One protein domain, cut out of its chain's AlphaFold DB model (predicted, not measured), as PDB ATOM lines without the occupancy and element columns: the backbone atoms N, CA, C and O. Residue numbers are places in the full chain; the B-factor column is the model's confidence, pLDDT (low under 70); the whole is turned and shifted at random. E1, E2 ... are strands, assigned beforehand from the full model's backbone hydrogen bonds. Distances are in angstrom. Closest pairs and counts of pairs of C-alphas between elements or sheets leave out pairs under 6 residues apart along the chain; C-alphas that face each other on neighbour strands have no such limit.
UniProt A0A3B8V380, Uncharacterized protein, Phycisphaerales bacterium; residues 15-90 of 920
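AT A GLANCE: This is residues 15 to 90 of the 920 residues of an uncharacterized protein of Phycisphaerales bacterium (UniProt A0A3B8V380). Little regular structure is here: one strongly twisted sheet of two hairpins side by side, E1 with E2 and E3 with E4, joined by a long loop, residues 35 to 63, whose residues 42 to 43 pair with the end of E2. The 76 printed residues include four named strands, E1 to E4 along the chain, and no named helix; the antiparallel order is E2, E1, E3, E4. The class is all strand, though named elements hold only 30 residues. The elongated whole, 41 by 23 by 20 A, is only just loose, close to compact, with a radius of gyration of the C-alphas of 13.9 A.

IN THESE COORDINATES: Find C-alpha 15 at (208.445, 157.530, 256.541), where E1, residues 15 to 21, begins. E2 is residues 28 to 34; E3, residues 64 to 71, spans 20.3 A; E4, residues 81 to 88, runs 22.5 A to (189.461, 155.029, 244.690).

HOW THE PARTS SIT: Between inner strands E1 and E3, find N 20 and O 66, 3.0 A apart, within hydrogen-bond range. Edge strands E2 and E4 are apart.

THE WHOLE: The printed part has no cut. Residues 71 to 80 are under pLDDT 70.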
ATOM      1  N   ILE A  15     208.118 158.435 257.646       85.06
ATOM      2  CA  ILE A  15     208.445 157.530 256.541       85.06
ATOM      3  C   ILE A  15     208.035 158.126 255.202       85.06
ATOM      4  O   ILE A  15     206.931 158.637 255.050       85.06
ATOM      5  N   ALA A  16     208.929 158.036 254.218       86.19
ATOM      6  CA  ALA A  16     208.603 158.363 252.839       86.19
ATOM      7  C   ALA A  16     207.893 157.176 252.171       86.19
ATOM      8  O   ALA A  16     208.417 156.057 252.184       86.19
ATOM      9  N   VAL A  17     206.736 157.432 251.572       88.94
ATOM     10  CA  VAL A  17     205.948 156.454 250.812       88.94
ATOM     11  C   VAL A  17     205.767 156.946 249.383       88.94
ATOM     12  O   VAL A  17     205.632 158.149 249.154       88.94
ATOM     13  N   ASP A  18     205.797 156.022 248.420       90.62
ATOM     14  CA  ASP A  18     205.511 156.356 247.025       90.62
ATOM     15  C   ASP A  18     203.989 156.371 246.847       90.62
ATOM     16  O   ASP A  18     203.329 155.370 247.138       90.62
ATOM     17  N   VAL A  19     203.440 157.481 246.358       91.50
ATOM     18  CA  VAL A  19     202.012 157.635 246.067       91.50
ATOM     19  C   VAL A  19     201.854 157.982 244.594       91.50
ATOM     20  O   VAL A  19     202.513 158.896 244.102       91.50
ATOM     21  N   TRP A  20     201.008 157.244 243.883       93.12
ATOM     22  CA  TRP A  20     200.676 157.507 242.480       93.12
ATOM     23  C   TRP A  20     199.199 157.217 242.224       93.12
ATOM     24  O   TRP A  20     198.548 156.570 243.044       93.12
ATOM     25  N   SER A  21     198.666 157.678 241.099       92.38
ATOM     26  CA  SER A  21     197.310 157.349 240.653       92.38
ATOM     27  C   SER A  21     197.358 156.624 239.306       92.38
ATOM     28  O   SER A  21     198.408 156.547 238.661       92.38
ATOM     29  N   ASP A  22     196.230 156.079 238.862       90.38
ATOM     30  CA  ASP A  22     196.124 155.518 237.511       90.38
ATOM     31  C   ASP A  22     196.347 156.585 236.409       90.38
ATOM     32  O   ASP A  22     196.878 156.260 235.341       90.38
ATOM     33  N   ASP A  23     196.013 157.850 236.690       88.12
ATOM     34  CA  ASP A  23     196.159 158.999 235.780       88.12
ATOM     35  C   ASP A  23     197.547 159.655 235.818       88.12
ATOM     36  O   ASP A  23     198.031 160.183 234.813       88.12
ATOM     37  N   ASP A  24     198.212 159.590 236.969       89.44
ATOM     38  CA  ASP A  24     199.593 160.000 237.190       89.44
ATOM     39  C   ASP A  24     200.398 158.819 237.749       89.44
ATOM     40  O   ASP A  24     200.690 158.751 238.949       89.44
ATOM     41  N   PRO A  25     200.796 157.870 236.879       86.88
ATOM     42  CA  PRO A  25     201.539 156.685 237.288       86.88
ATOM     43  C   PRO A  25     202.992 156.991 237.679       86.88
ATOM     44  O   PRO A  25     203.708 156.088 238.120       86.88
ATOM     45  N   LEU A  26     203.466 158.228 237.465       86.56
ATOM     46  CA  LEU A  26     204.772 158.665 237.952       86.56
ATOM     47  C   LEU A  26     204.687 159.061 239.427       86.56
ATOM     48  O   LEU A  26     205.600 158.706 240.178       86.56
ATOM     49  N   GLY A  27     203.598 159.731 239.822       87.50
ATOM     50  CA  GLY A  27     203.307 160.109 241.197       87.50
ATOM     51  C   GLY A  27     204.449 160.874 241.869       87.50
ATOM     52  O   GLY A  27     205.282 161.517 241.222       87.50
ATOM     53  N   PHE A  28     204.523 160.789 243.195       88.94
ATOM     54  CA  PHE A  28     205.619 161.360 243.977       88.94
ATOM     55  C   PHE A  28     205.760 160.693 245.348       88.94
ATOM     56  O   PHE A  28     204.984 159.823 245.734       88.94
ATOM     57  N   GLN A  29     206.785 161.102 246.099       89.50
ATOM     58  CA  GLN A  29     206.962 160.673 247.484       89.50
ATOM     59  C   GLN A  29     206.346 161.675 248.450       89.50
ATOM     60  O   GLN A  29     206.725 162.848 248.443       89.50
ATOM     61  N   THR A  30     205.459 161.197 249.317       88.81
ATOM     62  CA  THR A  30     204.989 161.954 250.483       88.81
ATOM     63  C   THR A  30     205.544 161.348 251.766       88.81
ATOM     64  O   THR A  30     206.087 160.241 251.762       88.81
ATOM     65  N   VAL A  31     205.443 162.089 252.865       89.31
ATOM     66  CA  VAL A  31     205.924 161.661 254.177       89.31
ATOM     67  C   VAL A  31     204.731 161.415 255.090       89.31
ATOM     68  O   VAL A  31     203.929 162.317 255.317       89.31
ATOM     69  N   LEU A  32     204.637 160.207 255.637       87.88
ATOM     70  CA  LEU A  32     203.724 159.899 256.733       87.88
ATOM     71  C   LEU A  32     204.454 160.123 258.057       87.88
ATOM     72  O   LEU A  32     205.643 159.819 258.173       87.88
ATOM     73  N   THR A  33     203.744 160.650 259.045       87.94
ATOM     74  CA  THR A  33     204.243 160.917 260.397       87.94
ATOM     75  C   THR A  33     203.484 160.046 261.378       87.94
ATOM     76  O   THR A  33     202.277 159.873 261.249       87.94
ATOM     77  N   GLU A  34     204.177 159.477 262.346       86.81
ATOM     78  CA  GLU A  34     203.546 158.664 263.375       86.81
ATOM     79  C   GLU A  34     202.552 159.492 264.214       86.81
ATOM     80  O   GLU A  34     202.813 160.649 264.545       86.81
ATOM     81  N   VAL A  35     201.386 158.920 264.525       84.06
ATOM     82  CA  VAL A  35     200.297 159.608 265.244       84.06
ATOM     83  C   VAL A  35     200.634 159.804 266.725       84.06
ATOM     84  O   VAL A  35     200.268 160.817 267.316       84.06
ATOM     85  N   ASP A  36     201.340 158.843 267.316       78.69
ATOM     86  CA  ASP A  36     201.848 158.871 268.687       78.69
ATOM     87  C   ASP A  36     203.139 158.032 268.727       78.69
ATOM     88  O   ASP A  36     203.133 156.984 268.084       78.69
ATOM     89  N   PRO A  37     204.200 158.448 269.453       77.19
ATOM     90  CA  PRO A  37     205.504 157.767 269.490       77.19
ATOM     91  C   PRO A  37     205.512 156.270 269.852       77.19
ATOM     92  O   PRO A  37     206.560 155.638 269.791       77.19
ATOM     93  N   ALA A  38     204.391 155.711 270.322       75.75
ATOM     94  CA  ALA A  38     204.264 154.289 270.634       75.75
ATOM     95  C   ALA A  38     203.116 153.585 269.882       75.75
ATOM     96  O   ALA A  38     202.835 152.413 270.157       75.75
ATOM     97  N   ALA A  39     202.407 154.275 268.978       73.00
ATOM     98  CA  ALA A  39     201.196 153.751 268.343       73.00
ATOM     99  C   ALA A  39     201.455 152.929 267.074       73.00
ATOM    100  O   ALA A  39     200.537 152.221 266.652       73.00
ATOM    101  N   ALA A  40     202.645 153.023 266.456       75.50
ATOM    102  CA  ALA A  40     202.990 152.375 265.182       75.50
ATOM    103  C   ALA A  40     202.000 152.655 264.025       75.50
ATOM    104  O   ALA A  40     202.015 151.984 262.993       75.50
ATOM    105  N   ASN A  41     201.146 153.668 264.189       81.25
ATOM    106  CA  ASN A  41     200.188 154.145 263.202       81.25
ATOM    107  C   ASN A  41     200.732 155.440 262.610       81.25
ATOM    108  O   ASN A  41     201.033 156.376 263.348       81.25
ATOM    109  N   PHE A  42     200.824 155.509 261.285       84.75
ATOM    110  CA  PHE A  42     201.331 156.676 260.573       84.75
ATOM    111  C   PHE A  42     200.197 157.366 259.822       84.75
ATOM    112  O   PHE A  42     199.408 156.712 259.144       84.75
ATOM    113  N   ILE A  43     200.138 158.691 259.922       87.31
ATOM    114  CA  ILE A  43     199.184 159.536 259.215       87.31
ATOM    115  C   ILE A  43     199.923 160.540 258.337       87.31
ATOM    116  O   ILE A  43     200.979 161.072 258.677       87.31
ATOM    117  N   GLY A  44     199.354 160.814 257.178       84.81
ATOM    118  CA  GLY A  44     199.789 161.873 256.288       84.81
ATOM    119  C   GLY A  44     198.649 162.218 255.352       84.81
ATOM    120  O   GLY A  44     197.694 161.457 255.217       84.81
ATOM    121  N   SER A  45     198.744 163.378 254.723       83.69
ATOM    122  CA  SER A  45     197.752 163.853 253.767       83.69
ATOM    123  C   SER A  45     198.424 164.132 252.434       83.69
ATOM    124  O   SER A  45     199.559 164.617 252.388       83.69
ATOM    125  N   VAL A  46     197.710 163.855 251.350       84.44
ATOM    126  CA  VAL A  46     198.100 164.233 249.996       84.44
ATOM    127  C   VAL A  46     196.985 165.084 249.401       84.44
ATOM    128  O   VAL A  46     195.813 164.764 249.568       84.44
ATOM    129  N   GLU A  47     197.346 166.194 248.763       84.06
ATOM    130  CA  GLU A  47     196.391 167.032 248.036       84.06
ATOM    131  C   GLU A  47     196.195 166.431 246.640       84.06
ATOM    132  O   GLU A  47     197.176 166.092 245.971       84.06
ATOM    133  N   LEU A  48     194.943 166.250 246.224       85.06
ATOM    134  CA  LEU A  48     194.592 165.752 244.895       85.06
ATOM    135  C   LEU A  48     194.265 166.930 243.976       85.06
ATOM    136  O   LEU A  48     193.707 167.931 244.422       85.06
ATOM    137  N   THR A  49     194.599 166.811 242.694       81.81
ATOM    138  CA  THR A  49     194.298 167.832 241.682       81.81
ATOM    139  C   THR A  49     193.660 167.206 240.449       81.81
ATOM    140  O   THR A  49     194.088 166.156 239.978       81.81
ATOM    141  N   SER A  50     192.659 167.882 239.883       81.31
ATOM    142  CA  SER A  50     192.091 167.560 238.568       81.31
ATOM    143  C   SER A  50     192.783 168.318 237.423       81.31
ATOM    144  O   SER A  50     192.435 168.130 236.258       81.31
ATOM    145  N   ASP A  51     193.730 169.209 237.736       83.81
ATOM    146  CA  ASP A  51     194.612 169.861 236.767       83.81
ATOM    147  C   ASP A  51     195.905 169.034 236.634       83.81
ATOM    148  O   ASP A  51     196.624 168.910 237.634       83.81
ATOM    149  N   PRO A  52     196.223 168.475 235.448       81.44
ATOM    150  CA  PRO A  52     197.435 167.682 235.236       81.44
ATOM    151  C   PRO A  52     198.736 168.482 235.403       81.44
ATOM    152  O   PRO A  52     199.791 167.878 235.588       81.44
ATOM    153  N   ASP A  53     198.676 169.818 235.359       83.12
ATOM    154  CA  ASP A  53     199.808 170.713 235.642       83.12
ATOM    155  C   ASP A  53     199.687 171.396 237.030       83.12
ATOM    156  O   ASP A  53     200.482 172.283 237.370       83.12
ATOM    157  N   GLY A  54     198.687 171.003 237.831       79.50
ATOM    158  CA  GLY A  54     198.375 171.559 239.148       79.50
ATOM    159  C   GLY A  54     199.299 171.083 240.276       79.50
ATOM    160  O   GLY A  54     200.173 170.236 240.101       79.50
ATOM    161  N   PHE A  55     199.115 171.652 241.469       80.06
ATOM    162  CA  PHE A  55     199.835 171.228 242.673       80.06
ATOM    163  C   PHE A  55     199.068 170.089 243.360       80.06
ATOM    164  O   PHE A  55     197.915 170.279 243.726       80.06
ATOM    165  N   GLY A  56     199.700 168.922 243.523       84.62
ATOM    166  CA  GLY A  56     199.084 167.729 244.119       84.62
ATOM    167  C   GLY A  56     199.296 166.473 243.272       84.62
ATOM    168  O   GLY A  56     200.011 166.511 242.272       84.62
ATOM    169  N   LEU A  57     198.690 165.353 243.675       88.31
ATOM    170  CA  LEU A  57     198.629 164.142 242.852       88.31
ATOM    171  C   LEU A  57     197.506 164.302 241.830       88.31
ATOM    172  O   LEU A  57     196.352 164.488 242.221       88.31
ATOM    173  N   TYR A  58     197.835 164.228 240.538       88.50
ATOM    174  CA  TYR A  58     196.809 164.279 239.503       88.50
ATOM    175  C   TYR A  58     195.994 162.989 239.524       88.50
ATOM    176  O   TYR A  58     196.534 161.906 239.314       88.50
ATOM    177  N   ALA A  59     194.708 163.095 239.827       86.00
ATOM    178  CA  ALA A  59     193.784 161.974 239.840       86.00
ATOM    179  C   ALA A  59     192.379 162.517 239.581       86.00
ATOM    180  O   ALA A  59     191.914 163.392 240.314       86.00
ATOM    181  N   VAL A  60     191.725 162.040 238.523       83.25
ATOM    182  CA  VAL A  60     190.321 162.371 238.270       83.25
ATOM    183  C   VAL A  60     189.402 161.369 238.959       83.25
ATOM    184  O   VAL A  60     189.843 160.311 239.410       83.25
ATOM    185  N   ASP A  61     188.120 161.709 239.031       81.88
ATOM    186  CA  ASP A  61     187.083 160.827 239.554       81.88
ATOM    187  C   ASP A  61     187.156 159.401 238.963       81.88
ATOM    188  O   ASP A  61     187.400 159.214 237.766       81.88
ATOM    189  N   GLY A  62     187.015 158.394 239.828       80.06
ATOM    190  CA  GLY A  62     187.157 156.975 239.501       80.06
ATOM    191  C   GLY A  62     188.601 156.458 239.423       80.06
ATOM    192  O   GLY A  62     188.806 155.256 239.232       80.06
ATOM    193  N   SER A  63     189.613 157.317 239.577       85.62
ATOM    194  CA  SER A  63     191.022 156.896 239.603       85.62
ATOM    195  C   SER A  63     191.362 156.101 240.847       85.62
ATOM    196  O   SER A  63     191.006 156.494 241.950       85.62
ATOM    197  N   THR A  64     192.168 155.051 240.721       88.44
ATOM    198  CA  THR A  64     192.740 154.403 241.904       88.44
ATOM    199  C   THR A  64     194.016 155.133 242.315       88.44
ATOM    200  O   THR A  64     194.965 155.223 241.536       88.44
ATOM    201  N   ILE A  65     194.061 155.643 243.544       90.38
ATOM    202  CA  ILE A  65     195.291 156.040 244.228       90.38
ATOM    203  C   ILE A  65     195.927 154.786 244.796       90.38
ATOM    204  O   ILE A  65     195.277 153.976 245.449       90.38
ATOM    205  N   HIS A  66     197.227 154.665 244.596       90.75
ATOM    206  CA  HIS A  66     198.041 153.588 245.115       90.75
ATOM    207  C   HIS A  66     199.085 154.181 246.052       90.75
ATOM    208  O   HIS A  66     199.852 155.067 245.667       90.75
ATOM    209  N   VAL A  67     199.155 153.660 247.271       90.19
ATOM    210  CA  VAL A  67     200.204 153.988 248.235       90.19
ATOM    211  C   VAL A  67     201.072 152.759 248.408       90.19
ATOM    212  O   VAL A  67     200.633 151.729 248.916       90.19
ATOM    213  N   ARG A  68     202.335 152.864 248.007       88.56
ATOM    214  CA  ARG A  68     203.327 151.827 248.264       88.56
ATOM    215  C   ARG A  68     204.134 152.183 249.493       88.56
ATOM    216  O   ARG A  68     204.923 153.129 249.486       88.56
ATOM    217  N   TYR A  69     204.018 151.337 250.502       83.31
ATOM    218  CA  TYR A  69     204.820 151.415 251.710       83.31
ATOM    219  C   TYR A  69     205.503 150.079 251.985       83.31
ATOM    220  O   TYR A  69     205.265 149.059 251.332       83.31
ATOM    221  N   ARG A  70     206.449 150.104 252.918       76.94
ATOM    222  CA  ARG A  70     207.114 148.899 253.400       76.94
ATOM    223  C   ARG A  70     206.517 148.551 254.747       76.94
ATOM    224  O   ARG A  70     206.833 149.223 255.722       76.94
ATOM    225  N   ASP A  71     205.704 147.508 254.780       67.31
ATOM    226  CA  ASP A  71     205.267 146.917 256.034       67.31
ATOM    227  C   ASP A  71     206.394 146.023 256.563       67.31
ATOM    228  O   ASP A  71     206.911 145.144 255.862       67.31
ATOM    229  N   ALA A  72     206.845 146.301 257.782       63.25
ATOM    230  CA  ALA A  72     207.905 145.542 258.424       63.25
ATOM    231  C   ALA A  72     207.387 144.273 259.126       63.25
ATOM    232  O   ALA A  72     208.216 143.483 259.587       63.25
ATOM    233  N   ASN A  73     206.067 144.043 259.213       57.19
ATOM    234  CA  ASN A  73     205.535 143.033 260.125       57.19
ATOM    235  C   ASN A  73     204.301 142.266 259.604       57.19
ATOM    236  O   ASN A  73     203.227 142.300 260.198       57.19
ATOM    237  N   ASP A  74     204.488 141.415 258.590       52.53
ATOM    238  CA  ASP A  74     203.508 140.390 258.171       52.53
ATOM    239  C   ASP A  74     203.390 139.195 259.154       52.53
ATOM    240  O   ASP A  74     203.089 138.065 258.767       52.53
ATOM    241  N   ALA A  75     203.636 139.430 260.448       50.88
ATOM    242  CA  ALA A  75     203.549 138.454 261.537       50.88
ATOM    243  C   ALA A  75     204.281 137.111 261.286       50.88
ATOM    244  O   ALA A  75     203.900 136.084 261.859       50.88
ATOM    245  N   GLY A  76     205.341 137.092 260.459       53.84
ATOM    246  CA  GLY A  76     205.943 135.827 260.019       53.84
ATOM    247  C   GLY A  76     207.439 135.771 259.688       53.84
ATOM    248  O   GLY A  76     207.927 134.649 259.526       53.84
ATOM    249  N   GLY A  77     208.211 136.869 259.598       55.19
ATOM    250  CA  GLY A  77     209.609 136.673 259.164       55.19
ATOM    251  C   GLY A  77     210.602 137.825 259.010       55.19
ATOM    252  O   GLY A  77     211.685 137.555 258.493       55.19
ATOM    253  N   GLY A  78     210.335 139.055 259.460       55.88
ATOM    254  CA  GLY A  78     211.378 140.093 259.566       55.88
ATOM    255  C   GLY A  78     212.014 140.530 258.237       55.88
ATOM    256  O   GLY A  78     213.193 140.885 258.192       55.88
ATOM    257  N   THR A  79     211.249 140.495 257.147       59.78
ATOM    258  CA  THR A  79     211.641 141.073 255.858       59.78
ATOM    259  C   THR A  79     210.597 142.081 255.427       59.78
ATOM    260  O   THR A  79     209.446 141.701 255.265       59.78
ATOM    261  N   ASN A  80     211.008 143.331 255.198       63.66
ATOM    262  CA  ASN A  80     210.129 144.393 254.709       63.66
ATOM    263  C   ASN A  80     209.393 143.925 253.448       63.66
ATOM    264  O   ASN A  80     210.027 143.724 252.403       63.66
ATOM    265  N   VAL A  81     208.076 143.778 253.544       70.25
ATOM    266  CA  VAL A  81     207.222 143.486 252.400       70.25
ATOM    267  C   VAL A  81     206.761 144.815 251.834       70.25
ATOM    268  O   VAL A  81     206.327 145.713 252.549       70.25
ATOM    269  N   VAL A  82     206.916 144.969 250.524       76.75
ATOM    270  CA  VAL A  82     206.332 146.106 249.822       76.75
ATOM    271  C   VAL A  82     204.841 145.827 249.694       76.75
ATOM    272  O   VAL A  82     204.457 144.911 248.966       76.75
ATOM    273  N   VAL A  83     204.033 146.601 250.405       81.62
ATOM    274  CA  VAL A  83     202.573 146.561 250.336       81.62
ATOM    275  C   VAL A  83     202.122 147.731 249.474       81.62
ATOM    276  O   VAL A  83     202.711 148.812 249.523       81.62
ATOM    277  N   ILE A  84     201.128 147.483 248.628       87.38
ATOM    278  CA  ILE A  84     200.404 148.534 247.924       87.38
ATOM    279  C   ILE A  84     199.006 148.507 248.503       87.38
ATOM    280  O   ILE A  84     198.335 147.480 248.407       87.38
ATOM    281  N   ASP A  85     198.623 149.611 249.120       87.12
ATOM    282  CA  ASP A  85     197.240 149.860 249.483       87.12
ATOM    283  C   ASP A  85     196.621 150.805 248.459       87.12
ATOM    284  O   ASP A  85     197.334 151.558 247.785       87.12
ATOM    285  N   THR A  86     195.309 150.720 248.298       87.31
ATOM    286  CA  THR A  86     194.600 151.432 247.239       87.31
ATOM    287  C   THR A  86     193.348 152.101 247.762       87.31
ATOM    288  O   THR A  86     192.582 151.478 248.493       87.31
ATOM    289  N   ALA A  87     193.097 153.325 247.311       83.56
ATOM    290  CA  ALA A  87     191.846 154.040 247.524       83.56
ATOM    291  C   ALA A  87     191.342 154.549 246.173       83.56
ATOM    292  O   ALA A  87     192.139 155.028 245.372       83.56
ATOM    293  N   VAL A  88     190.048 154.431 245.896       84.00
ATOM    294  CA  VAL A  88     189.461 155.029 244.690       84.00
ATOM    295  C   VAL A  88     189.148 156.487 244.999       84.00
ATOM    296  O   VAL A  88     188.614 156.786 246.063       84.00
ATOM    297  N   VAL A  89     189.535 157.385 244.096       82.50
ATOM    298  CA  VAL A  89     189.107 158.778 244.129       82.50
ATOM    299  C   VAL A  89     187.637 158.793 243.804       82.50
ATOM    300  O   VAL A  89     187.240 158.490 242.680       82.50
ATOM    301  N   ASP A  90     186.872 159.148 244.812       79.06
ATOM    302  CA  ASP A  90     185.490 159.527 244.668       79.06
ATOM    303  C   ASP A  90     185.443 161.052 244.673       79.06
ATOM    304  O   ASP A  90     185.740 161.694 245.683       79.06
TER     305      ASP A  90